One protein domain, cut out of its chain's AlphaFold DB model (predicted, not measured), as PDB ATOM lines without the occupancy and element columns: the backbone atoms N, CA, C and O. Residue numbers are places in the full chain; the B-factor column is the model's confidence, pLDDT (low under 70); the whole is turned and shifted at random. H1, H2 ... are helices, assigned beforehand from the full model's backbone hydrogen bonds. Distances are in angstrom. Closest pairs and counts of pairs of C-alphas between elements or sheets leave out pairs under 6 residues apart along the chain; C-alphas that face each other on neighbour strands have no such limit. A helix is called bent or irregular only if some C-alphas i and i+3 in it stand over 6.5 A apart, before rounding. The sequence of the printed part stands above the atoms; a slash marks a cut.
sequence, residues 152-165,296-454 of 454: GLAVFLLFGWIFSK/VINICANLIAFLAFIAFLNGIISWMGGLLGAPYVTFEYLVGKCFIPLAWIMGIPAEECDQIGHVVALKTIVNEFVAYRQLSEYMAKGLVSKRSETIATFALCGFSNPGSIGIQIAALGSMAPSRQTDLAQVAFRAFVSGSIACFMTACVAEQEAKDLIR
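Overview. This is residues 152 to 165 and 296 to 454 of the 454 residues of an uncharacterized protein of Daphnia pulex (UniProt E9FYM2). Picture a three-helix bundle, H4, H5 and H6, side by side, with the long helix H8 packed along H6 and running on past the bundle to meet H7 in a V. H3 crosses H4, the long helix H2 crosses the first residues of H3, 331 to 332, about perpendicular with its residues 310 to 318, and H1 packs on H8. The 173 printed residues hold eight named helices, H1 to H8 in chain order, and no named strand; the class is all helix. The whole is compact, with a radius of gyration of the C-alphas of 17.4 A, and spans 52 by 45 by 33 A.

Arrangement. Start at H8, residues 417 to 448, which has a kink of 57 degrees near residue 425 and is irregular, with C-alphas 418 and 421 7.7 A apart. Its residues 435 to 446 touch H6, residues 386 to 396, at a shallow tilt of 13 degrees, opposite ways; the closest C-alphas, of Phe 394 and Ala 442, are 4.7 A apart. H6 belongs to an up and down bundle, each helix running against the one before it, with H4, residues 353 to 365, and H5, residues 368 to 380. H4 and H5 form a hairpin, closest at the C-alphas of Val 359 and Ala 371, 4.9 A; H5 and H6 form another, closest at those of Glu 368 and Leu 396, 5.9 A. Residues 419 to 431 of H8 touch H7, residues 402 to 415, at a steep tilt of 49 degrees, closest at the C-alphas of Gly 413 and Gln 420, 4.9 A. Residues 433 to 444 of H8 touch H1, residues 152 to 162, closest at the C-alphas of Leu 153 and Met 440, 5.6 A. H3, residues 331 to 345, touches H4 at a steep tilt of 65 degrees, with the C-alphas of Gly 336 and His 358 closest at 4.0 A; H3 is irregular too, with C-alphas 338 and 341 7.1 A apart. Residues 310 to 318 of H2, residues 296 to 323, touch residues 331 to 332 of H3, about perpendicular at 78 degrees, closest at the C-alphas of Asn 314 and Phe 331, 4.8 A. H2 and H8 are apart. Every O i to N i+4 pair is within hydrogen-bond range in H1, H2, H4, H5, H6 and H7, against 9 of 11 in H3 and 24 of 28 in H8.

Along the chain. Find C-alpha 417 at (203.544, 119.652, 91.646); from there H8 runs 43.2 A to C-alpha 448 at (178.132, 84.694, 92.220). H2 starts at C-alpha 296, (209.341, 98.301, 83.801), and runs 40.5 A. H3 measures 22.7 A and H7 20.2 A.

Size, cuts and confidence. Look at Ser 418 and Arg 454 for the two C-alphas farthest apart, 53.2 A. Residues 166 to 295 are cut out, and C-alphas 165 and 296 stand 35.3 A apart across the cut. Of the links that are printed whole, none is long. The mean pLDDT of the printed part is 88.9; residue 296 and residues 449 to 454 are under 70.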
ATOM      1  N   GLY A 152     180.920  89.493 104.977       90.25
ATOM      2  CA  GLY A 152     182.183  90.107 104.591       90.25
ATOM      3  C   GLY A 152     182.017  91.477 103.955       90.25
ATOM      4  O   GLY A 152     182.615  92.459 104.396       90.25
ATOM      5  N   LEU A 153     181.119  91.572 102.978       89.81
ATOM      6  CA  LEU A 153     180.767  92.815 102.303       89.81
ATOM      7  C   LEU A 153     180.266  93.881 103.290       89.81
ATOM      8  O   LEU A 153     180.700  95.034 103.242       89.81
ATOM      9  N   ALA A 154     179.383  93.492 104.216       90.88
ATOM     10  CA  ALA A 154     178.865  94.378 105.255       90.88
ATOM     11  C   ALA A 154     179.962  94.824 106.237       90.88
ATOM     12  O   ALA A 154     180.018  95.998 106.602       90.88
ATOM     13  N   VAL A 155     180.864  93.918 106.622       94.12
ATOM     14  CA  VAL A 155     182.008  94.202 107.499       94.12
ATOM     15  C   VAL A 155     182.981  95.178 106.837       94.12
ATOM     16  O   VAL A 155     183.415  96.135 107.477       94.12
ATOM     17  N   PHE A 156     183.280  95.017 105.547       94.38
ATOM     18  CA  PHE A 156     184.139  95.951 104.816       94.38
ATOM     19  C   PHE A 156     183.518  97.344 104.670       94.38
ATOM     20  O   PHE A 156     184.213  98.346 104.856       94.38
ATOM     21  N   LEU A 157     182.207  97.429 104.416       92.56
ATOM     22  CA  LEU A 157     181.483  98.704 104.421       92.56
ATOM     23  C   LEU A 157     181.486  99.354 105.810       92.56
ATOM     24  O   LEU A 157     181.691 100.565 105.920       92.56
ATOM     25  N   LEU A 158     181.308  98.559 106.869       93.19
ATOM     26  CA  LEU A 158     181.381  99.027 108.250       93.19
ATOM     27  C   LEU A 158     182.779  99.566 108.575       93.19
ATOM     28  O   LEU A 158     182.886 100.661 109.122       93.19
ATOM     29  N   PHE A 159     183.847  98.863 108.192       92.69
ATOM     30  CA  PHE A 159     185.213  99.359 108.360       92.69
ATOM     31  C   PHE A 159     185.446 100.658 107.588       92.69
ATOM     32  O   PHE A 159     185.984 101.613 108.150       92.69
ATOM     33  N   GLY A 160     184.984 100.741 106.339       91.25
ATOM     34  CA  GLY A 160     185.044 101.975 105.556       91.25
ATOM     35  C   GLY A 160     184.315 103.142 106.233       91.25
ATOM     36  O   GLY A 160     184.809 104.269 106.215       91.25
ATOM     37  N   TRP A 161     183.173 102.877 106.874       93.00
ATOM     38  CA  TRP A 161     182.405 103.871 107.622       93.00
ATOM     39  C   TRP A 161     183.103 104.303 108.924       93.00
ATOM     40  O   TRP A 161     183.276 105.504 109.134       93.00
ATOM     41  N   ILE A 162     183.564 103.351 109.747       94.19
ATOM     42  CA  ILE A 162     184.246 103.601 111.033       94.19
ATOM     43  C   ILE A 162     185.536 104.404 110.830       94.19
ATOM     44  O   ILE A 162     185.785 105.366 111.551       94.19
ATOM     45  N   PHE A 163     186.348 104.039 109.835       93.81
ATOM     46  CA  PHE A 163     187.630 104.698 109.552       93.81
ATOM     47  C   PHE A 163     187.510 105.881 108.569       93.81
ATOM     48  O   PHE A 163     188.515 106.472 108.136       93.81
ATOM     49  N   SER A 164     186.282 106.270 108.208       93.81
ATOM     50  CA  SER A 164     186.037 107.474 107.416       93.81
ATOM     51  C   SER A 164     186.392 108.733 108.210       93.81
ATOM     52  O   SER A 164     186.220 108.811 109.420       93.81
ATOM     53  N   LYS A 165     186.864 109.776 107.512       92.12
ATOM     54  CA  LYS A 165     187.246 111.053 108.155       92.12
ATOM     55  C   LYS A 165     186.013 111.897 108.465       92.12
ATOM     56  O   LYS A 165     186.018 112.685 109.401       92.12
ATOM     57  N   VAL A 296     208.629  99.581  83.654       69.50
ATOM     58  CA  VAL A 296     209.341  98.301  83.801       69.50
ATOM     59  C   VAL A 296     210.566  98.428  84.707       69.50
ATOM     60  O   VAL A 296     210.722  97.626  85.624       69.50
ATOM     61  N   ILE A 297     211.409  99.446  84.505       73.25
ATOM     62  CA  ILE A 297     212.596  99.672  85.348       73.25
ATOM     63  C   ILE A 297     212.186  99.888  86.807       73.25
ATOM     64  O   ILE A 297     212.774  99.278  87.698       73.25
ATOM     65  N   ASN A 298     211.148 100.692  87.054       72.94
ATOM     66  CA  ASN A 298     210.636 100.930  88.403       72.94
ATOM     67  C   ASN A 298     210.064  99.656  89.033       72.94
ATOM     68  O   ASN A 298     210.299  99.414  90.213       72.94
ATOM     69  N   ILE A 299     209.356  98.819  88.266       75.88
ATOM     70  CA  ILE A 299     208.858  97.524  88.745       75.88
ATOM     71  C   ILE A 299     210.029  96.620  89.146       75.88
ATOM     72  O   ILE A 299     210.022  96.091  90.253       75.88
ATOM     73  N   CYS A 300     211.058  96.484  88.302       77.44
ATOM     74  CA  CYS A 300     212.244  95.676  88.608       77.44
ATOM     75  C   CYS A 300     212.996  96.187  89.836       77.44
ATOM     76  O   CYS A 300     213.308  95.409  90.736       77.44
ATOM     77  N   ALA A 301     213.280  97.491  89.879       79.25
ATOM     78  CA  ALA A 301     214.003  98.113  90.980       79.25
ATOM     79  C   ALA A 301     213.241  97.949  92.300       79.25
ATOM     80  O   ALA A 301     213.822  97.509  93.292       79.25
ATOM     81  N   ASN A 302     211.930  98.215  92.293       77.25
ATOM     82  CA  ASN A 302     211.082  98.024  93.464       77.25
ATOM     83  C   ASN A 302     211.017  96.549  93.873       77.25
ATOM     84  O   ASN A 302     211.169  96.256  95.052       77.25
ATOM     85  N   LEU A 303     210.843  95.612  92.936       77.56
ATOM     86  CA  LEU A 303     210.812  94.179  93.247       77.56
ATOM     87  C   LEU A 303     212.101  93.715  93.925       77.56
ATOM     88  O   LEU A 303     212.030  93.063  94.961       77.56
ATOM     89  N   ILE A 304     213.264  94.073  93.374       82.94
ATOM     90  CA  ILE A 304     214.564  93.694  93.942       82.94
ATOM     91  C   ILE A 304     214.731  94.309  95.335       82.94
ATOM     92  O   ILE A 304     215.050  93.592  96.282       82.94
ATOM     93  N   ALA A 305     214.483  95.614  95.474       83.00
ATOM     94  CA  ALA A 305     214.656  96.320  96.739       83.00
ATOM     95  C   ALA A 305     213.717  95.785  97.832       83.00
ATOM     96  O   ALA A 305     214.174  95.468  98.929       83.00
ATOM     97  N   PHE A 306     212.422  95.636  97.535       79.31
ATOM     98  CA  PHE A 306     211.444  95.151  98.509       79.31
ATOM     99  C   PHE A 306     211.649  93.675  98.849       79.31
ATOM    100  O   PHE A 306     211.601  93.338 100.026       79.31
ATOM    101  N   LEU A 307     211.933  92.793  97.881       83.38
ATOM    102  CA  LEU A 307     212.207  91.383  98.187       83.38
ATOM    103  C   LEU A 307     213.475  91.220  99.029       83.38
ATOM    104  O   LEU A 307     213.465  90.458  99.992       83.38
ATOM    105  N   ALA A 308     214.544  91.962  98.719       86.62
ATOM    106  CA  ALA A 308     215.764  91.947  99.525       86.62
ATOM    107  C   ALA A 308     215.508  92.466 100.949       86.62
ATOM    108  O   ALA A 308     215.972  91.870 101.920       86.62
ATOM    109  N   PHE A 309     214.728  93.542 101.085       87.12
ATOM    110  CA  PHE A 309     214.361  94.096 102.385       87.12
ATOM    111  C   PHE A 309     213.486  93.138 103.207       87.12
ATOM    112  O   PHE A 309     213.725  92.953 104.397       87.12
ATOM    113  N   ILE A 310     212.514  92.473 102.580       87.38
ATOM    114  CA  ILE A 310     211.671  91.472 103.243       87.38
ATOM    115  C   ILE A 310     212.493  90.247 103.645       87.38
ATOM    116  O   ILE A 310     212.359  89.778 104.771       87.38
ATOM    117  N   ALA A 311     213.407  89.774 102.792       89.25
ATOM    118  CA  ALA A 311     214.329  88.694 103.140       89.25
ATOM    119  C   ALA A 311     215.217  89.064 104.342       89.25
ATOM    120  O   ALA A 311     215.427  88.245 105.236       89.25
ATOM    121  N   PHE A 312     215.681  90.315 104.409       94.00
ATOM    122  CA  PHE A 312     216.407  90.842 105.561       94.00
ATOM    123  C   PHE A 312     215.550  90.846 106.840       94.00
ATOM    124  O   PHE A 312     216.000  90.348 107.874       94.00
ATOM    125  N   LEU A 313     214.301  91.323 106.777       93.56
ATOM    126  CA  LEU A 313     213.371  91.280 107.915       93.56
ATOM    127  C   LEU A 313     213.056  89.846 108.353       93.56
ATOM    128  O   LEU A 313     213.050  89.552 109.549       93.56
ATOM    129  N   ASN A 314     212.841  88.940 107.399       93.25
ATOM    130  CA  ASN A 314     212.668  87.517 107.661       93.25
ATOM    131  C   ASN A 314     213.881  86.939 108.395       93.25
ATOM    132  O   ASN A 314     213.692  86.214 109.365       93.25
ATOM    133  N   GLY A 315     215.103  87.293 107.984       94.19
ATOM    134  CA  GLY A 315     216.337  86.867 108.644       94.19
ATOM    135  C   GLY A 315     216.445  87.357 110.089       94.19
ATOM    136  O   GLY A 315     216.757  86.563 110.974       94.19
ATOM    137  N   ILE A 316     216.121  88.629 110.353       95.88
ATOM    138  CA  ILE A 316     216.112  89.183 111.719       95.88
ATOM    139  C   ILE A 316     215.106  88.438 112.598       95.88
ATOM    140  O   ILE A 316     215.451  87.981 113.687       95.88
ATOM    141  N   ILE A 317     213.863  88.306 112.132       95.25
ATOM    142  CA  ILE A 317     212.791  87.703 112.929       95.25
ATOM    143  C   ILE A 317     213.020  86.202 113.110       95.25
ATOM    144  O   ILE A 317     212.813  85.700 114.211       95.25
ATOM    145  N   SER A 318     213.523  85.506 112.090       95.75
ATOM    146  CA  SER A 318     213.897  84.091 112.179       95.75
ATOM    147  C   SER A 318     215.045  83.873 113.161       95.75
ATOM    148  O   SER A 318     214.982  82.947 113.968       95.75
ATOM    149  N   TRP A 319     216.051  84.756 113.179       95.75
ATOM    150  CA  TRP A 319     217.126  84.709 114.171       95.75
ATOM    151  C   TRP A 319     216.588  84.894 115.595       95.75
ATOM    152  O   TRP A 319     216.881  84.082 116.470       95.75
ATOM    153  N   MET A 320     215.731  85.898 115.816       94.88
ATOM    154  CA  MET A 320     215.075  86.118 117.111       94.88
ATOM    155  C   MET A 320     214.167  84.946 117.513       94.88
ATOM    156  O   MET A 320     214.178  84.523 118.665       94.88
ATOM    157  N   GLY A 321     213.404  84.395 116.569       93.69
ATOM    158  CA  GLY A 321     212.559  83.221 116.776       93.69
ATOM    159  C   GLY A 321     213.386  81.983 117.114       93.69
ATOM    160  O   GLY A 321     213.013  81.220 118.000       93.69
ATOM    161  N   GLY A 322     214.554  81.823 116.490       94.44
ATOM    162  CA  GLY A 322     215.522  80.776 116.802       94.44
ATOM    163  C   GLY A 322     215.986  80.807 118.260       94.44
ATOM    164  O   GLY A 322     216.079  79.749 118.878       94.44
ATOM    165  N   LEU A 323     216.167  81.999 118.847       94.50
ATOM    166  CA  LEU A 323     216.481  82.152 120.278       94.50
ATOM    167  C   LEU A 323     215.367  81.612 121.196       94.50
ATOM    168  O   LEU A 323     215.639  81.241 122.333       94.50
ATOM    169  N   LEU A 324     214.128  81.548 120.702       94.88
ATOM    170  CA  LEU A 324     212.950  81.033 121.409       94.88
ATOM    171  C   LEU A 324     212.569  79.600 120.982       94.88
ATOM    172  O   LEU A 324     211.519  79.101 121.381       94.88
ATOM    173  N   GLY A 325     213.387  78.935 120.155       94.31
ATOM    174  CA  GLY A 325     213.099  77.598 119.619       94.31
ATOM    175  C   GLY A 325     212.112  77.567 118.440       94.31
ATOM    176  O   GLY A 325     211.654  76.494 118.054       94.31
ATOM    177  N   ALA A 326     211.794  78.717 117.841       94.06
ATOM    178  CA  ALA A 326     210.855  78.871 116.728       94.06
ATOM    179  C   ALA A 326     211.502  79.558 115.497       94.06
ATOM    180  O   ALA A 326     211.063  80.632 115.083       94.06
ATOM    181  N   PRO A 327     212.537  78.963 114.869       90.69
ATOM    182  CA  PRO A 327     213.259  79.574 113.743       90.69
ATOM    183  C   PRO A 327     212.411  79.733 112.468       90.69
ATOM    184  O   PRO A 327     212.780  80.484 111.571       90.69
ATOM    185  N   TYR A 328     211.268  79.044 112.384       89.94
ATOM    186  CA  TYR A 328     210.314  79.153 111.278       89.94
ATOM    187  C   TYR A 328     209.497  80.458 111.301       89.94
ATOM    188  O   TYR A 328     208.809  80.762 110.330       89.94
ATOM    189  N   VAL A 329     209.540  81.222 112.400       92.94
ATOM    190  CA  VAL A 329     208.830  82.500 112.508       92.94
ATOM    191  C   VAL A 329     209.592  83.554 111.712       92.94
ATOM    192  O   VAL A 329     210.714  83.912 112.048       92.94
ATOM    193  N   THR A 330     208.969  84.066 110.657       93.69
ATOM    194  CA  THR A 330     209.508  85.127 109.800       93.69
ATOM    195  C   THR A 330     208.608  86.365 109.822       93.69
ATOM    196  O   THR A 330     207.506  86.336 110.376       93.69
ATOM    197  N   PHE A 331     209.052  87.469 109.214       92.06
ATOM    198  CA  PHE A 331     208.212  88.658 109.051       92.06
ATOM    199  C   PHE A 331     206.965  88.343 108.223       92.06
ATOM    200  O   PHE A 331     205.853  88.655 108.643       92.06
ATOM    201  N   GLU A 332     207.142  87.654 107.096       90.25
ATOM    202  CA  GLU A 332     206.034  87.210 106.245       90.25
ATOM    203  C   GLU A 332     205.070  86.284 106.988       90.25
ATOM    204  O   GLU A 332     203.860  86.445 106.855       90.25
ATOM    205  N   TYR A 333     205.581  85.373 107.823       89.94
ATOM    206  CA  TYR A 333     204.747  84.507 108.654       89.94
ATOM    207  C   TYR A 333     203.878  85.325 109.617       89.94
ATOM    208  O   TYR A 333     202.662  85.150 109.651       89.94
ATOM    209  N   LEU A 334     204.476  86.256 110.369       92.69
ATOM    210  CA  LEU A 334     203.747  87.075 111.341       92.69
ATOM    211  C   LEU A 334     202.686  87.946 110.671       92.69
ATOM    212  O   LEU A 334     201.540  87.976 111.121       92.69
ATOM    213  N   VAL A 335     203.043  88.625 109.576       91.88
ATOM    214  CA  VAL A 335     202.080  89.441 108.833       91.88
ATOM    215  C   VAL A 335     201.002  88.552 108.215       91.88
ATOM    216  O   VAL A 335     199.829  88.881 108.334       91.88
ATOM    217  N   GLY A 336     201.350  87.402 107.635       92.44
ATOM    218  CA  GLY A 336     200.388  86.436 107.094       92.44
ATOM    219  C   GLY A 336     199.330  86.028 108.118       92.44
ATOM    220  O   GLY A 336     198.133  86.099 107.830       92.44
ATOM    221  N   LYS A 337     199.747  85.724 109.355       94.06
ATOM    222  CA  LYS A 337     198.816  85.417 110.453       94.06
ATOM    223  C   LYS A 337     197.871  86.581 110.775       94.06
ATOM    224  O   LYS A 337     196.694  86.343 111.036       94.06
ATOM    225  N   CYS A 338     198.329  87.833 110.696       95.44
ATOM    226  CA  CYS A 338     197.476  89.013 110.901       95.44
ATOM    227  C   CYS A 338     196.380  89.172 109.832       95.44
ATOM    228  O   CYS A 338     195.369  89.821 110.092       95.44
ATOM    229  N   PHE A 339     196.558  88.590 108.641       95.88
ATOM    230  CA  PHE A 339     195.593  88.660 107.539       95.88
ATOM    231  C   PHE A 339     194.610  87.475 107.500       95.88
ATOM    232  O   PHE A 339     193.655  87.520 106.725       95.88
ATOM    233  N   ILE A 340     194.760  86.469 108.371       96.00
ATOM    234  CA  ILE A 340     193.809  85.348 108.506       96.00
ATOM    235  C   ILE A 340     192.364  85.828 108.728       96.00
ATOM    236  O   ILE A 340     191.479  85.357 108.011       96.00
ATOM    237  N   PRO A 341     192.074  86.781 109.645       95.00
ATOM    238  CA  PRO A 341     190.702  87.246 109.843       95.00
ATOM    239  C   PRO A 341     190.114  87.879 108.580       95.00
ATOM    240  O   PRO A 341     188.936  87.698 108.297       95.00
ATOM    241  N   LEU A 342     190.934  88.587 107.796       94.00
ATOM    242  CA  LEU A 342     190.500  89.185 106.532       94.00
ATOM    243  C   LEU A 342     190.179  88.112 105.487       94.00
ATOM    244  O   LEU A 342     189.158  88.226 104.814       94.00
ATOM    245  N   ALA A 343     191.001  87.063 105.378       94.81
ATOM    246  CA  ALA A 343     190.722  85.921 104.508       94.81
ATOM    247  C   ALA A 343     189.396  85.243 104.883       94.81
ATOM    248  O   ALA A 343     188.546  85.017 104.024       94.81
ATOM    249  N   TRP A 344     189.176  85.012 106.175       93.62
ATOM    250  CA  TRP A 344     187.947  84.400 106.668       93.62
ATOM    251  C   TRP A 344     186.703  85.263 106.399       93.62
ATOM    252  O   TRP A 344     185.692  84.759 105.916       93.62
ATOM    253  N   ILE A 345     186.794  86.582 106.618       92.88
ATOM    254  CA  ILE A 345     185.726  87.553 106.313       92.88
ATOM    255  C   ILE A 345     185.352  87.526 104.822       92.88
ATOM    256  O   ILE A 345     184.187  87.711 104.488       92.88
ATOM    257  N   MET A 346     186.302  87.261 103.919       92.56
ATOM    258  CA  MET A 346     186.026  87.129 102.480       92.56
ATOM    259  C   MET A 346     185.326  85.812 102.092       92.56
ATOM    260  O   MET A 346     184.971  85.651 100.928       92.56
ATOM    261  N   GLY A 347     185.111  84.888 103.035       89.62
ATOM    262  CA  GLY A 347     184.450  83.602 102.794       89.62
ATOM    263  C   GLY A 347     185.402  82.430 102.533       89.62
ATOM    264  O   GLY A 347     184.967  81.402 102.017       89.62
ATOM    265  N   ILE A 348     186.689  82.561 102.873       92.31
ATOM    266  CA  ILE A 348     187.655  81.457 102.775       92.31
ATOM    267  C   ILE A 348     187.400  80.429 103.897       92.31
ATOM    268  O   ILE A 348     187.233  80.830 105.054       92.31
ATOM    269  N   PRO A 349     187.405  79.112 103.606       91.06
ATOM    270  CA  PRO A 349     187.343  78.073 104.633       91.06
ATOM    271  C   PRO A 349     188.474  78.215 105.659       91.06
ATOM    272  O   PRO A 349     189.607  78.535 105.301       91.06
ATOM    273  N   ALA A 350     188.199  77.947 106.937       92.06
ATOM    274  CA  ALA A 350     189.173  78.148 108.019       92.06
ATOM    275  C   ALA A 350     190.504  77.399 107.796       92.06
ATOM    276  O   ALA A 350     191.563  77.908 108.152       92.06
ATOM    277  N   GLU A 351     190.446  76.228 107.160       93.88
ATOM    278  CA  GLU A 351     191.598  75.375 106.834       93.88
ATOM    279  C   GLU A 351     192.542  75.999 105.795       93.88
ATOM    280  O   GLU A 351     193.741  75.737 105.817       93.88
ATOM    281  N   GLU A 352     192.009  76.854 104.918       94.75
ATOM    282  CA  GLU A 352     192.743  77.507 103.827       94.75
ATOM    283  C   GLU A 352     193.079  78.978 104.140       94.75
ATOM    284  O   GLU A 352     193.782  79.658 103.386       94.75
ATOM    285  N   CYS A 353     192.575  79.506 105.263       95.44
ATOM    286  CA  CYS A 353     192.770  80.906 105.645       95.44
ATOM    287  C   CYS A 353     194.237  81.255 105.903       95.44
ATOM    288  O   CYS A 353     194.598  82.422 105.779       95.44
ATOM    289  N   ASP A 354     195.081  80.281 106.247       95.12
ATOM    290  CA  ASP A 354     196.508  80.527 106.445       95.12
ATOM    291  C   ASP A 354     197.211  80.838 105.121       95.12
ATOM    292  O   ASP A 354     197.890  81.857 104.981       95.12
ATOM    293  N   GLN A 355     196.971  80.002 104.112       95.75
ATOM    294  CA  GLN A 355     197.510  80.144 102.765       95.75
ATOM    295  C   GLN A 355     196.973  81.420 102.116       95.75
ATOM    296  O   GLN A 355     197.743  82.202 101.553       95.75
ATOM    297  N   ILE A 356     195.662  81.672 102.223       96.25
ATOM    298  CA  ILE A 356     195.063  82.866 101.622       96.25
ATOM    299  C   ILE A 356     195.431  84.141 102.393       96.25
ATOM    300  O   ILE A 356     195.744  85.162 101.782       96.25
ATOM    301  N   GLY A 357     195.480  84.089 103.724       96.50
ATOM    302  CA  GLY A 357     195.975  85.190 104.553       96.50
ATOM    303  C   GLY A 357     197.409  85.569 104.182       96.50
ATOM    304  O   GLY A 357     197.710  86.750 104.007       96.50
ATOM    305  N   HIS A 358     198.265  84.572 103.946       95.50
ATOM    306  CA  HIS A 358     199.632  84.785 103.488       95.50
ATOM    307  C   HIS A 358     199.706  85.479 102.117       95.50
ATOM    308  O   HIS A 358     200.408  86.481 101.996       95.50
ATOM    309  N   VAL A 359     198.963  85.040 101.089       96.06
ATOM    310  CA  VAL A 359     199.030  85.714  99.770       96.06
ATOM    311  C   VAL A 359     198.466  87.138  99.813       96.06
ATOM    312  O   VAL A 359     199.017  88.037  99.176       96.06
ATOM    313  N   VAL A 360     197.417  87.388 100.606       96.56
ATOM    314  CA  VAL A 360     196.867  88.741 100.789       96.56
ATOM    315  C   VAL A 360     197.872  89.637 101.521       96.56
ATOM    316  O   VAL A 360     198.052  90.801 101.143       96.56
ATOM    317  N   ALA A 361     198.575  89.099 102.520       94.75
ATOM    318  CA  ALA A 361     199.665  89.791 103.199       94.75
ATOM    319  C   ALA A 361     200.811  90.122 102.233       94.75
ATOM    320  O   ALA A 361     201.202  91.286 102.152       94.75
ATOM    321  N   LEU A 362     201.288  89.149 101.445       92.12
ATOM    322  CA  LEU A 362     202.340  89.348 100.439       92.12
ATOM    323  C   LEU A 362     201.980  90.455  99.450       92.12
ATOM    324  O   LEU A 362     202.807  91.319  99.159       92.12
ATOM    325  N   LYS A 363     200.730  90.487  98.986       93.75
ATOM    326  CA  LYS A 363     200.248  91.562  98.114       93.75
ATOM    327  C   LYS A 363     200.298  92.916  98.795       93.75
ATOM    328  O   LYS A 363     200.651  93.907  98.166       93.75
ATOM    329  N   THR A 364     199.950  92.953 100.074       92.31
ATOM    330  CA  THR A 364     199.837  94.191 100.840       92.31
ATOM    331  C   THR A 364     201.199  94.755 101.248       92.31
ATOM    332  O   THR A 364     201.342  95.973 101.286       92.31
ATOM    333  N   ILE A 365     202.197  93.911 101.530       89.50
ATOM    334  CA  ILE A 365     203.532  94.351 101.981       89.50
ATOM    335  C   ILE A 365     204.574  94.398 100.858       89.50
ATOM    336  O   ILE A 365     205.461  95.247 100.906       89.50
ATOM    337  N   VAL A 366     204.465  93.515  99.859       85.50
ATOM    338  CA  VAL A 366     205.408  93.415  98.735       85.50
ATOM    339  C   VAL A 366     204.765  93.976  97.469       85.50
ATOM    340  O   VAL A 366     205.055  95.106  97.084       85.50
ATOM    341  N   ASN A 367     203.912  93.185  96.813       87.44
ATOM    342  CA  ASN A 367     203.099  93.539  95.645       87.44
ATOM    343  C   ASN A 367     202.294  92.322  95.161       87.44
ATOM    344  O   ASN A 367     202.518  91.179  95.564       87.44
ATOM    345  N   GLU A 368     201.370  92.585  94.246       90.94
ATOM    346  CA  GLU A 368     200.492  91.609  93.617       90.94
ATOM    347  C   GLU A 368     201.238  90.531  92.820       90.94
ATOM    348  O   GLU A 368     200.810  89.383  92.837       90.94
ATOM    349  N   PHE A 369     202.365  90.839  92.166       83.94
ATOM    350  CA  PHE A 369     203.093  89.852  91.356       83.94
ATOM    351  C   PHE A 369     203.653  88.710  92.203       83.94
ATOM    352  O   PHE A 369     203.500  87.537  91.856       83.94
ATOM    353  N   VAL A 370     204.278  89.048  93.334       84.50
ATOM    354  CA  VAL A 370     204.812  88.056  94.275       84.50
ATOM    355  C   VAL A 370     203.674  87.227  94.872       84.50
ATOM    356  O   VAL A 370     203.796  86.006  94.969       84.50
ATOM    357  N   ALA A 371     202.547  87.864  95.193       92.81
ATOM    358  CA  ALA A 371     201.369  87.175  95.704       92.81
ATOM    359  C   ALA A 371     200.732  86.223  94.679       92.81
ATOM    360  O   ALA A 371     200.410  85.093  95.035       92.81
ATOM    361  N   TYR A 372     200.597  86.626  93.409       91.50
ATOM    362  CA  TYR A 372     200.078  85.760  92.344       91.50
ATOM    363  C   TYR A 372     200.980  84.555  92.089       91.50
ATOM    364  O   TYR A 372     200.475  83.456  91.877       91.50
ATOM    365  N   ARG A 373     202.304  84.739  92.150       87.25
ATOM    366  CA  ARG A 373     203.258  83.625  92.071       87.25
ATOM    367  C   ARG A 373     203.083  82.658  93.242       87.25
ATOM    368  O   ARG A 373     203.065  81.451  93.043       87.25
ATOM    369  N   GLN A 374     202.925  83.170  94.461       91.06
ATOM    370  CA  GLN A 374     202.704  82.305  95.619       91.06
ATOM    371  C   GLN A 374     201.360  81.567  95.537       91.06
ATOM    372  O   GLN A 374     201.289  80.383  95.868       91.06
ATOM    373  N   LEU A 375     200.308  82.246  95.070       94.69
ATOM    374  CA  LEU A 375     198.998  81.644  94.840       94.69
ATOM    375  C   LEU A 375     199.082  80.533  93.787       94.69
ATOM    376  O   LEU A 375     198.566  79.447  94.029       94.69
ATOM    377  N   SER A 376     199.782  80.752  92.668       90.56
ATOM    378  CA  SER A 376     199.934  79.727  91.627       90.56
ATOM    379  C   SER A 376     200.699  78.493  92.115       90.56
ATOM    380  O   SER A 376     200.360  77.374  91.732       90.56
ATOM    381  N   GLU A 377     201.672  78.654  93.017       90.62
ATOM    382  CA  GLU A 377     202.341  77.529  93.680       90.62
ATOM    383  C   GLU A 377     201.394  76.739  94.598       90.62
ATOM    384  O   GLU A 377     201.471  75.510  94.646       90.62
ATOM    385  N   TYR A 378     200.498  77.414  95.325       94.25
ATOM    386  CA  TYR A 378     199.491  76.745  96.157       94.25
ATOM    387  C   TYR A 378     198.457  75.995  95.316       94.25
ATOM    388  O   TYR A 378     198.120  74.861  95.657       94.25
ATOM    389  N   MET A 379     198.032  76.579  94.192       92.50
ATOM    390  CA  MET A 379     197.159  75.933  93.205       92.50
ATOM    391  C   MET A 379     197.808  74.670  92.634       92.50
ATOM    392  O   MET A 379     197.212  73.598  92.644       92.50
ATOM    393  N   ALA A 380     199.070  74.766  92.201       90.75
ATOM    394  CA  ALA A 380     199.806  73.635  91.634       90.75
ATOM    395  C   ALA A 380     199.998  72.480  92.633       90.75
ATOM    396  O   ALA A 380     200.084  71.322  92.229       90.75
ATOM    397  N   LYS A 381     200.055  72.787  93.935       93.19
ATOM    398  CA  LYS A 381     200.164  71.800  95.020       93.19
ATOM    399  C   LYS A 381     198.810  71.295  95.533       93.19
ATOM    400  O   LYS A 381     198.802  70.441  96.414       93.19
ATOM    401  N   GLY A 382     197.688  71.818  95.031       92.81
ATOM    402  CA  GLY A 382     196.349  71.471  95.516       92.81
ATOM    403  C   GLY A 382     196.091  71.880  96.971       92.81
ATOM    404  O   GLY A 382     195.319  71.222  97.659       92.81
ATOM    405  N   LEU A 383     196.763  72.931  97.460       93.00
ATOM    406  CA  LEU A 383     196.630  73.417  98.845       93.00
ATOM    407  C   LEU A 383     195.442  74.365  99.050       93.00
ATOM    408  O   LEU A 383     195.160  74.744 100.182       93.00
ATOM    409  N   VAL A 384     194.797  74.789  97.965       93.88
ATOM    410  CA  VAL A 384     193.657  75.711  97.966       93.88
ATOM    411  C   VAL A 384     192.565  75.162  97.055       93.88
ATOM    412  O   VAL A 384     192.854  74.587  96.005       93.88
ATOM    413  N   SER A 385     191.307  75.319  97.454       92.19
ATOM    414  CA  SER A 385     190.153  74.892  96.661       92.19
ATOM    415  C   SER A 385     189.854  75.866  95.523       92.19
ATOM    416  O   SER A 385     190.193  77.049  95.588       92.19
ATOM    417  N   LYS A 386     189.120  75.414  94.494       89.50
ATOM    418  CA  LYS A 386     188.735  76.272  93.357       89.50
ATOM    419  C   LYS A 386     187.950  77.522  93.781       89.50
ATOM    420  O   LYS A 386     188.065  78.590  93.168       89.50
ATOM    421  N   ARG A 387     187.196  77.394  94.880       87.81
ATOM    422  CA  ARG A 387     186.550  78.500  95.594       87.81
ATOM    423  C   ARG A 387     187.565  79.547  96.027       87.81
ATOM    424  O   ARG A 387     187.485  80.694  95.592       87.81
ATOM    425  N   SER A 388     188.530  79.145  96.846       92.75
ATOM    426  CA  SER A 388     189.547  80.037  97.394       92.75
ATOM    427  C   SER A 388     190.457  80.616  96.320       92.75
ATOM    428  O   SER A 388     190.820  81.784  96.419       92.75
ATOM    429  N   GLU A 389     190.767  79.860  95.262       93.50
ATOM    430  CA  GLU A 389     191.488  80.374  94.089       93.50
ATOM    431  C   GLU A 389     190.772  81.577  93.475       93.50
ATOM    432  O   GLU A 389     191.393  82.605  93.199       93.50
ATOM    433  N   THR A 390     189.457  81.454  93.276       91.06
ATOM    434  CA  THR A 390     188.635  82.510  92.680       91.06
ATOM    435  C   THR A 390     188.622  83.736  93.589       91.06
ATOM    436  O   THR A 390     188.959  84.833  93.145       91.06
ATOM    437  N   ILE A 391     188.330  83.553  94.878       93.25
ATOM    438  CA  ILE A 391     188.283  84.640  95.868       93.25
ATOM    439  C   ILE A 391     189.638  85.350  95.954       93.25
ATOM    440  O   ILE A 391     189.706  86.576  95.857       93.25
ATOM    441  N   ALA A 392     190.728  84.591  96.076       95.81
ATOM    442  CA  ALA A 392     192.076  85.134  96.143       95.81
ATOM    443  C   ALA A 392     192.442  85.888  94.860       95.81
ATOM    444  O   ALA A 392     192.972  86.990  94.941       95.81
ATOM    445  N   THR A 393     192.087  85.370  93.681       95.19
ATOM    446  CA  THR A 393     192.336  86.057  92.402       95.19
ATOM    447  C   THR A 393     191.707  87.455  92.386       95.19
ATOM    448  O   THR A 393     192.374  88.424  92.030       95.19
ATOM    449  N   PHE A 394     190.460  87.602  92.844       95.12
ATOM    450  CA  PHE A 394     189.824  88.921  92.941       95.12
ATOM    451  C   PHE A 394     190.415  89.788  94.066       95.12
ATOM    452  O   PHE A 394     190.617  90.986  93.869       95.12
ATOM    453  N   ALA A 395     190.770  89.205  95.214       96.19
ATOM    454  CA  ALA A 395     191.378  89.933  96.334       96.19
ATOM    455  C   ALA A 395     192.776  90.499  95.999       96.19
ATOM    456  O   ALA A 395     193.171  91.557  96.505       96.19
ATOM    457  N   LEU A 396     193.520  89.801  95.137       96.44
ATOM    458  CA  LEU A 396     194.845  90.192  94.653       96.44
ATOM    459  C   LEU A 396     194.790  91.161  93.462       96.44
ATOM    460  O   LEU A 396     195.805  91.776  93.131       96.44
ATOM    461  N   CYS A 397     193.629  91.332  92.822       95.25
ATOM    462  CA  CYS A 397     193.454  92.187  91.650       95.25
ATOM    463  C   CYS A 397     193.447  93.683  92.021       95.25
ATOM    464  O   CYS A 397     192.409  94.343  92.041       95.25
ATOM    465  N   GLY A 398     194.624  94.234  92.328       91.50
ATOM    466  CA  GLY A 398     194.806  95.671  92.521       91.50
ATOM    467  C   GLY A 398     196.195  96.070  93.010       91.50
ATOM    468  O   GLY A 398     196.843  95.349  93.764       91.50
ATOM    469  N   PHE A 399     196.615  97.282  92.639       89.94
ATOM    470  CA  PHE A 399     197.923  97.866  92.967       89.94
ATOM    471  C   PHE A 399     197.960  98.565  94.337       89.94
ATOM    472  O   PHE A 399     198.647  99.568  94.521       89.94
ATOM    473  N   SER A 400     197.193  98.094  95.324       91.56
ATOM    474  CA  SER A 400     197.298  98.613  96.692       91.56
ATOM    475  C   SER A 400     198.438  97.921  97.441       91.56
ATOM    476  O   SER A 400     198.229  96.950  98.164       91.56
ATOM    477  N   ASN A 401     199.651  98.450  97.243       90.25
ATOM    478  CA  ASN A 401     200.906  98.086  97.915       90.25
ATOM    479  C   ASN A 401     201.819  99.325  98.082       90.25
ATOM    480  O   ASN A 401     201.649 100.305  97.346       90.25
ATOM    481  N   PRO A 402     202.790  99.315  99.017       84.50
ATOM    482  CA  PRO A 402     203.684 100.447  99.273       84.50
ATOM    483  C   PRO A 402     204.436 100.956  98.037       84.50
ATOM    484  O   PRO A 402     204.522 102.168  97.832       84.50
ATOM    485  N   GLY A 403     204.932 100.055  97.182       82.75
ATOM    486  CA  GLY A 403     205.643 100.432  95.956       82.75
ATOM    487  C   GLY A 403     204.762 101.236  94.997       82.75
ATOM    488  O   GLY A 403     205.170 102.273  94.475       82.75
ATOM    489  N   SER A 404     203.511 100.812  94.831       84.62
ATOM    490  CA  SER A 404     202.531 101.476  93.971       84.62
ATOM    491  C   SER A 404     202.080 102.828  94.517       84.62
ATOM    492  O   SER A 404     201.846 103.745  93.733       84.62
ATOM    493  N   ILE A 405     202.003 102.993  95.843       85.00
ATOM    494  CA  ILE A 405     201.766 104.306  96.465       85.00
ATOM    495  C   ILE A 405     202.890 105.275  96.089       85.00
ATOM    496  O   ILE A 405     202.611 106.395  95.664       85.00
ATOM    497  N   GLY A 406     204.149 104.844  96.211       81.81
ATOM    498  CA  GLY A 406     205.308 105.661  95.844       81.81
ATOM    499  C   GLY A 406     205.273 106.080  94.373       81.81
ATOM    500  O   GLY A 406     205.433 107.261  94.064       81.81
ATOM    501  N   ILE A 407     204.971 105.135  93.476       79.81
ATOM    502  CA  ILE A 407     204.813 105.403  92.040       79.81
ATOM    503  C   ILE A 407     203.669 106.395  91.783       79.81
ATOM    504  O   ILE A 407     203.850 107.340  91.020       79.81
ATOM    505  N   GLN A 408     202.508 106.229  92.428       81.19
ATOM    506  CA  GLN A 408     201.364 107.128  92.241       81.19
ATOM    507  C   GLN A 408     201.629 108.539  92.772       81.19
ATOM    508  O   GLN A 408     201.278 109.502  92.098       81.19
ATOM    509  N   ILE A 409     202.276 108.689  93.931       81.81
ATOM    510  CA  ILE A 409     202.668 110.009  94.453       81.81
ATOM    511  C   ILE A 409     203.657 110.684  93.498       81.81
ATOM    512  O   ILE A 409     203.519 111.877  93.234       81.81
ATOM    513  N   ALA A 410     204.625 109.941  92.956       75.50
ATOM    514  CA  ALA A 410     205.589 110.480  92.001       75.50
ATOM    515  C   ALA A 410     204.920 110.896  90.678       75.50
ATOM    516  O   ALA A 410     205.157 112.001  90.193       75.50
ATOM    517  N   ALA A 411     204.057 110.043  90.120       74.31
ATOM    518  CA  ALA A 411     203.369 110.299  88.857       74.31
ATOM    519  C   ALA A 411     202.335 111.431  88.970       74.31
ATOM    520  O   ALA A 411     202.330 112.354  88.165       74.31
ATOM    521  N   LEU A 412     201.478 111.411  89.994       78.88
ATOM    522  CA  LEU A 412     200.503 112.484  90.209       78.88
ATOM    523  C   LEU A 412     201.186 113.781  90.658       78.88
ATOM    524  O   LEU A 412     200.732 114.864  90.302       78.88
ATOM    525  N   GLY A 413     202.290 113.683  91.401       76.50
ATOM    526  CA  GLY A 413     203.101 114.826  91.804       76.50
ATOM    527  C   GLY A 413     203.796 115.505  90.625       76.50
ATOM    528  O   GLY A 413     203.874 116.727  90.609       76.50
ATOM    529  N   SER A 414     204.243 114.763  89.607       74.94
ATOM    530  CA  SER A 414     204.805 115.378  88.395       74.94
ATOM    531  C   SER A 414     203.735 116.064  87.540       74.94
ATOM    532  O   SER A 414     204.013 117.092  86.928       74.94
ATOM    533  N   MET A 415     202.502 115.545  87.546       75.50
ATOM    534  CA  MET A 415     201.351 116.161  86.874       75.50
ATOM    535  C   MET A 415     200.791 117.372  87.638       75.50
ATOM    536  O   MET A 415     200.328 118.329  87.022       75.50
ATOM    537  N   ALA A 416     200.833 117.349  88.974       82.31
ATOM    538  CA  ALA A 416     200.340 118.418  89.843       82.31
ATOM    539  C   ALA A 416     201.338 118.746  90.977       82.31
ATOM    540  O   ALA A 416     201.060 118.456  92.149       82.31
ATOM    541  N   PRO A 417     202.473 119.410  90.669       82.69
ATOM    542  CA  PRO A 417     203.544 119.652  91.646       82.69
ATOM    543  C   PRO A 417     203.091 120.421  92.890       82.69
ATOM    544  O   PRO A 417     203.509 120.117  94.004       82.69
ATOM    545  N   SER A 418     202.161 121.367  92.732       92.88
ATOM    546  CA  SER A 418     201.607 122.162  93.837       92.88
ATOM    547  C   SER A 418     200.729 121.367  94.812       92.88
ATOM    548  O   SER A 418     200.366 121.890  95.862       92.88
ATOM    549  N   ARG A 419     200.367 120.117  94.488       91.19
ATOM    550  CA  ARG A 419     199.473 119.259  95.287       91.19
ATOM    551  C   ARG A 419     200.182 118.045  95.884       91.19
ATOM    552  O   ARG A 419     199.526 117.186  96.469       91.19
ATOM    553  N   GLN A 420     201.508 117.956  95.770       85.56
ATOM    554  CA  GLN A 420     202.274 116.800  96.239       85.56
ATOM    555  C   GLN A 420     202.081 116.526  97.742       85.56
ATOM    556  O   GLN A 420     201.977 115.370  98.152       85.56
ATOM    557  N   THR A 421     201.957 117.579  98.555       90.75
ATOM    558  CA  THR A 421     201.657 117.473  99.992       90.75
ATOM    559  C   THR A 421     200.295 116.838 100.251       90.75
ATOM    560  O   THR A 421     200.181 115.952 101.096       90.75
ATOM    561  N   ASP A 422     199.274 117.244  99.499       92.75
ATOM    562  CA  ASP A 422     197.917 116.711  99.638       92.75
ATOM    563  C   ASP A 422     197.878 115.233  99.241       92.75
ATOM    564  O   ASP A 422     197.279 114.417  99.942       92.75
ATOM    565  N   LEU A 423     198.565 114.881  98.147       89.44
ATOM    566  CA  LEU A 423     198.696 113.504  97.666       89.44
ATOM    567  C   LEU A 423     199.350 112.602  98.721       89.44
ATOM    568  O   LEU A 423     198.836 111.522  99.011       89.44
ATOM    569  N   ALA A 424     200.435 113.064  99.349       88.56
ATOM    570  CA  ALA A 424     201.112 112.321 100.407       88.56
ATOM    571  C   ALA A 424     200.216 112.107 101.644       88.56
ATOM    572  O   ALA A 424     200.205 111.017 102.214       88.56
ATOM    573  N   GLN A 425     199.414 113.104 102.034       92.00
ATOM    574  CA  GLN A 425     198.517 113.001 103.194       92.00
ATOM    575  C   GLN A 425     197.384 111.982 103.004       92.00
ATOM    576  O   GLN A 425     196.933 111.366 103.973       92.00
ATOM    577  N   VAL A 426     196.892 111.801 101.773       92.62
ATOM    578  CA  VAL A 426     195.799 110.856 101.486       92.62
ATOM    579  C   VAL A 426     196.287 109.466 101.083       92.62
ATOM    580  O   VAL A 426     195.497 108.524 101.112       92.62
ATOM    581  N   ALA A 427     197.572 109.318 100.762       91.00
ATOM    582  CA  ALA A 427     198.174 108.109 100.210       91.00
ATOM    583  C   ALA A 427     197.847 106.826 100.993       91.00
ATOM    584  O   ALA A 427     197.357 105.852 100.420       91.00
ATOM    585  N   PHE A 428     198.041 106.833 102.314       91.38
ATOM    586  CA  PHE A 428     197.751 105.662 103.146       91.38
ATOM    587  C   PHE A 428     196.253 105.315 103.163       91.38
ATOM    588  O   PHE A 428     195.868 104.149 103.118       91.38
ATOM    589  N   ARG A 429     195.382 106.331 103.164       92.31
ATOM    590  CA  ARG A 429     193.923 106.134 103.142       92.31
ATOM    591  C   ARG A 429     193.463 105.594 101.788       92.31
ATOM    592  O   ARG A 429     192.595 104.726 101.752       92.31
ATOM    593  N   ALA A 430     194.069 106.061 100.697       91.94
ATOM    594  CA  ALA A 430     193.838 105.541  99.352       91.94
ATOM    595  C   ALA A 430     194.289 104.078  99.228       91.94
ATOM    596  O   ALA A 430     193.569 103.264  98.662       91.94
ATOM    597  N   PHE A 431     195.425 103.722  99.828       93.12
ATOM    598  CA  PHE A 431     195.909 102.345  99.896       93.12
ATOM    599  C   PHE A 431     194.941 101.406 100.621       93.12
ATOM    600  O   PHE A 431     194.562 100.376 100.063       93.12
ATOM    601  N   VAL A 432     194.481 101.782 101.819       93.12
ATOM    602  CA  VAL A 432     193.495 100.990 102.573       93.12
ATOM    603  C   VAL A 432     192.178 100.886 101.798       93.12
ATOM    604  O   VAL A 432     191.646  99.790 101.640       93.12
ATOM    605  N   SER A 433     191.683 102.001 101.249       93.12
ATOM    606  CA  SER A 433     190.460 102.020 100.438       93.12
ATOM    607  C   SER A 433     190.571 101.142  99.190       93.12
ATOM    608  O   SER A 433     189.607 100.466  98.842       93.12
ATOM    609  N   GLY A 434     191.724 101.142  98.518       93.00
ATOM    610  CA  GLY A 434     191.980 100.302  97.350       93.00
ATOM    611  C   GLY A 434     191.988  98.817  97.704       93.00
ATOM    612  O   GLY A 434     191.369  98.021  97.011       93.00
ATOM    613  N   SER A 435     192.614  98.440  98.827       94.50
ATOM    614  CA  SER A 435     192.575  97.054  99.316       94.50
ATOM    615  C   SER A 435     191.164  96.605  99.681       94.50
ATOM    616  O   SER A 435     190.755  95.523  99.269       94.50
ATOM    617  N   ILE A 436     190.397  97.445 100.382       94.81
ATOM    618  CA  ILE A 436     188.999  97.148 100.715       94.81
ATOM    619  C   ILE A 436     188.158  96.974  99.442       94.81
ATOM    620  O   ILE A 436     187.369  96.039  99.380       94.81
ATOM    621  N   ALA A 437     188.359  97.799  98.409       93.56
ATOM    622  CA  ALA A 437     187.661  97.636  97.133       93.56
ATOM    623  C   ALA A 437     187.934  96.259  96.493       93.56
ATOM    624  O   ALA A 437     186.987  95.583  96.092       93.56
ATOM    625  N   CYS A 438     189.193  95.797  96.479       95.56
ATOM    626  CA  CYS A 438     189.541  94.451  96.004       95.56
ATOM    627  C   CYS A 438     188.869  93.351  96.846       95.56
ATOM    628  O   CYS A 438     188.317  92.391  96.305       95.56
ATOM    629  N   PHE A 439     188.863  93.487  98.175       95.62
ATOM    630  CA  PHE A 439     188.239  92.498  99.062       95.62
ATOM    631  C   PHE A 439     186.719  92.448  98.890       95.62
ATOM    632  O   PHE A 439     186.135  91.371  98.848       95.62
ATOM    633  N   MET A 440     186.074  93.596  98.679       94.25
ATOM    634  CA  MET A 440     184.650  93.654  98.356       94.25
ATOM    635  C   MET A 440     184.345  92.985  97.009       94.25
ATOM    636  O   MET A 440     183.326  92.305  96.889       94.25
ATOM    637  N   THR A 441     185.209  93.137  95.995       93.44
ATOM    638  CA  THR A 441     185.064  92.390  94.730       93.44
ATOM    639  C   THR A 441     185.256  90.890  94.912       93.44
ATOM    640  O   THR A 441     184.525  90.123  94.294       93.44
ATOM    641  N   ALA A 442     186.154  90.471  95.808       93.75
ATOM    642  CA  ALA A 442     186.346  89.067  96.154       93.75
ATOM    643  C   ALA A 442     185.107  88.460  96.828       93.75
ATOM    644  O   ALA A 442     184.691  87.369  96.449       93.75
ATOM    645  N   CYS A 443     184.462  89.198  97.740       91.56
ATOM    646  CA  CYS A 443     183.177  88.799  98.315       91.56
ATOM    647  C   CYS A 443     182.110  88.620  97.218       91.56
ATOM    648  O   CYS A 443     181.486  87.566  97.102       91.56
ATOM    649  N   VAL A 444     181.933  89.606  96.333       88.94
ATOM    650  CA  VAL A 444     180.947  89.479  95.240       88.94
ATOM    651  C   VAL A 444     181.256  88.286  94.327       88.94
ATOM    652  O   VAL A 444     180.337  87.591  93.898       88.94
ATOM    653  N   ALA A 445     182.533  88.009  94.057       86.75
ATOM    654  CA  ALA A 445     182.929  86.854  93.263       86.75
ATOM    655  C   ALA A 445     182.596  85.519  93.945       86.75
ATOM    656  O   ALA A 445     182.080  84.621  93.282       86.75
ATOM    657  N   GLU A 446     182.839  85.401  95.256       84.81
ATOM    658  CA  GLU A 446     182.451  84.232  96.059       84.81
ATOM    659  C   GLU A 446     180.959  83.924  95.913       84.81
ATOM    660  O   GLU A 446     180.568  82.781  95.673       84.81
ATOM    661  N   GLN A 447     180.146  84.974  95.995       79.38
ATOM    662  CA  GLN A 447     178.702  84.854  96.017       79.38
ATOM    663  C   GLN A 447     178.151  84.370  94.663       79.38
ATOM    664  O   GLN A 447     177.279  83.494  94.600       79.38
ATOM    665  N   GLU A 448     178.680  84.912  93.562       75.94
ATOM    666  CA  GLU A 448     178.132  84.694  92.220       75.94
ATOM    667  C   GLU A 448     178.734  83.489  91.474       75.94
ATOM    668  O   GLU A 448     178.095  82.958  90.564       75.94
ATOM    669  N   ALA A 449     179.906  82.980  91.864       68.94
ATOM    670  CA  ALA A 449     180.618  81.907  91.154       68.94
ATOM    671  C   ALA A 449     180.086  80.474  91.433       68.94
ATOM    672  O   ALA A 449     180.848  79.519  91.560       68.94
ATOM    673  N   LYS A 450     178.758  80.289  91.491       64.56
ATOM    674  CA  LYS A 450     178.080  79.026  91.871       64.56
ATOM    675  C   LYS A 450     178.481  77.789  91.066       64.56
ATOM    676  O   LYS A 450     178.652  76.729  91.661       64.56
ATOM    677  N   ASP A 451     178.630  77.943  89.755       56.38
ATOM    678  CA  ASP A 451     178.889  76.835  88.826       56.38
ATOM    679  C   ASP A 451     180.384  76.675  88.493       56.38
ATOM    680  O   ASP A 451     180.766  75.711  87.847       56.38
ATOM    681  N   LEU A 452     181.227  77.627  88.913       56.06
ATOM    682  CA  LEU A 452     182.688  77.592  88.726       56.06
ATOM    683  C   LEU A 452     183.415  76.932  89.908       56.06
ATOM    684  O   LEU A 452     184.587  76.579  89.798       56.06
ATOM    685  N   ILE A 453     182.733  76.846  91.053       53.81
ATOM    686  CA  ILE A 453     183.282  76.422  92.345       53.81
ATOM    687  C   ILE A 453     182.953  74.949  92.666       53.81
ATOM    688  O   ILE A 453     183.621  74.349  93.509       53.81
ATOM    689  N   ARG A 454     181.949  74.369  91.999       46.22
ATOM    690  CA  ARG A 454     181.604  72.939  92.056       46.22
ATOM    691  C   ARG A 454     182.170  72.228  90.841       46.22
ATOM    692  O   ARG A 454     182.582  71.062  91.012       46.22
TER     693      ARG A 454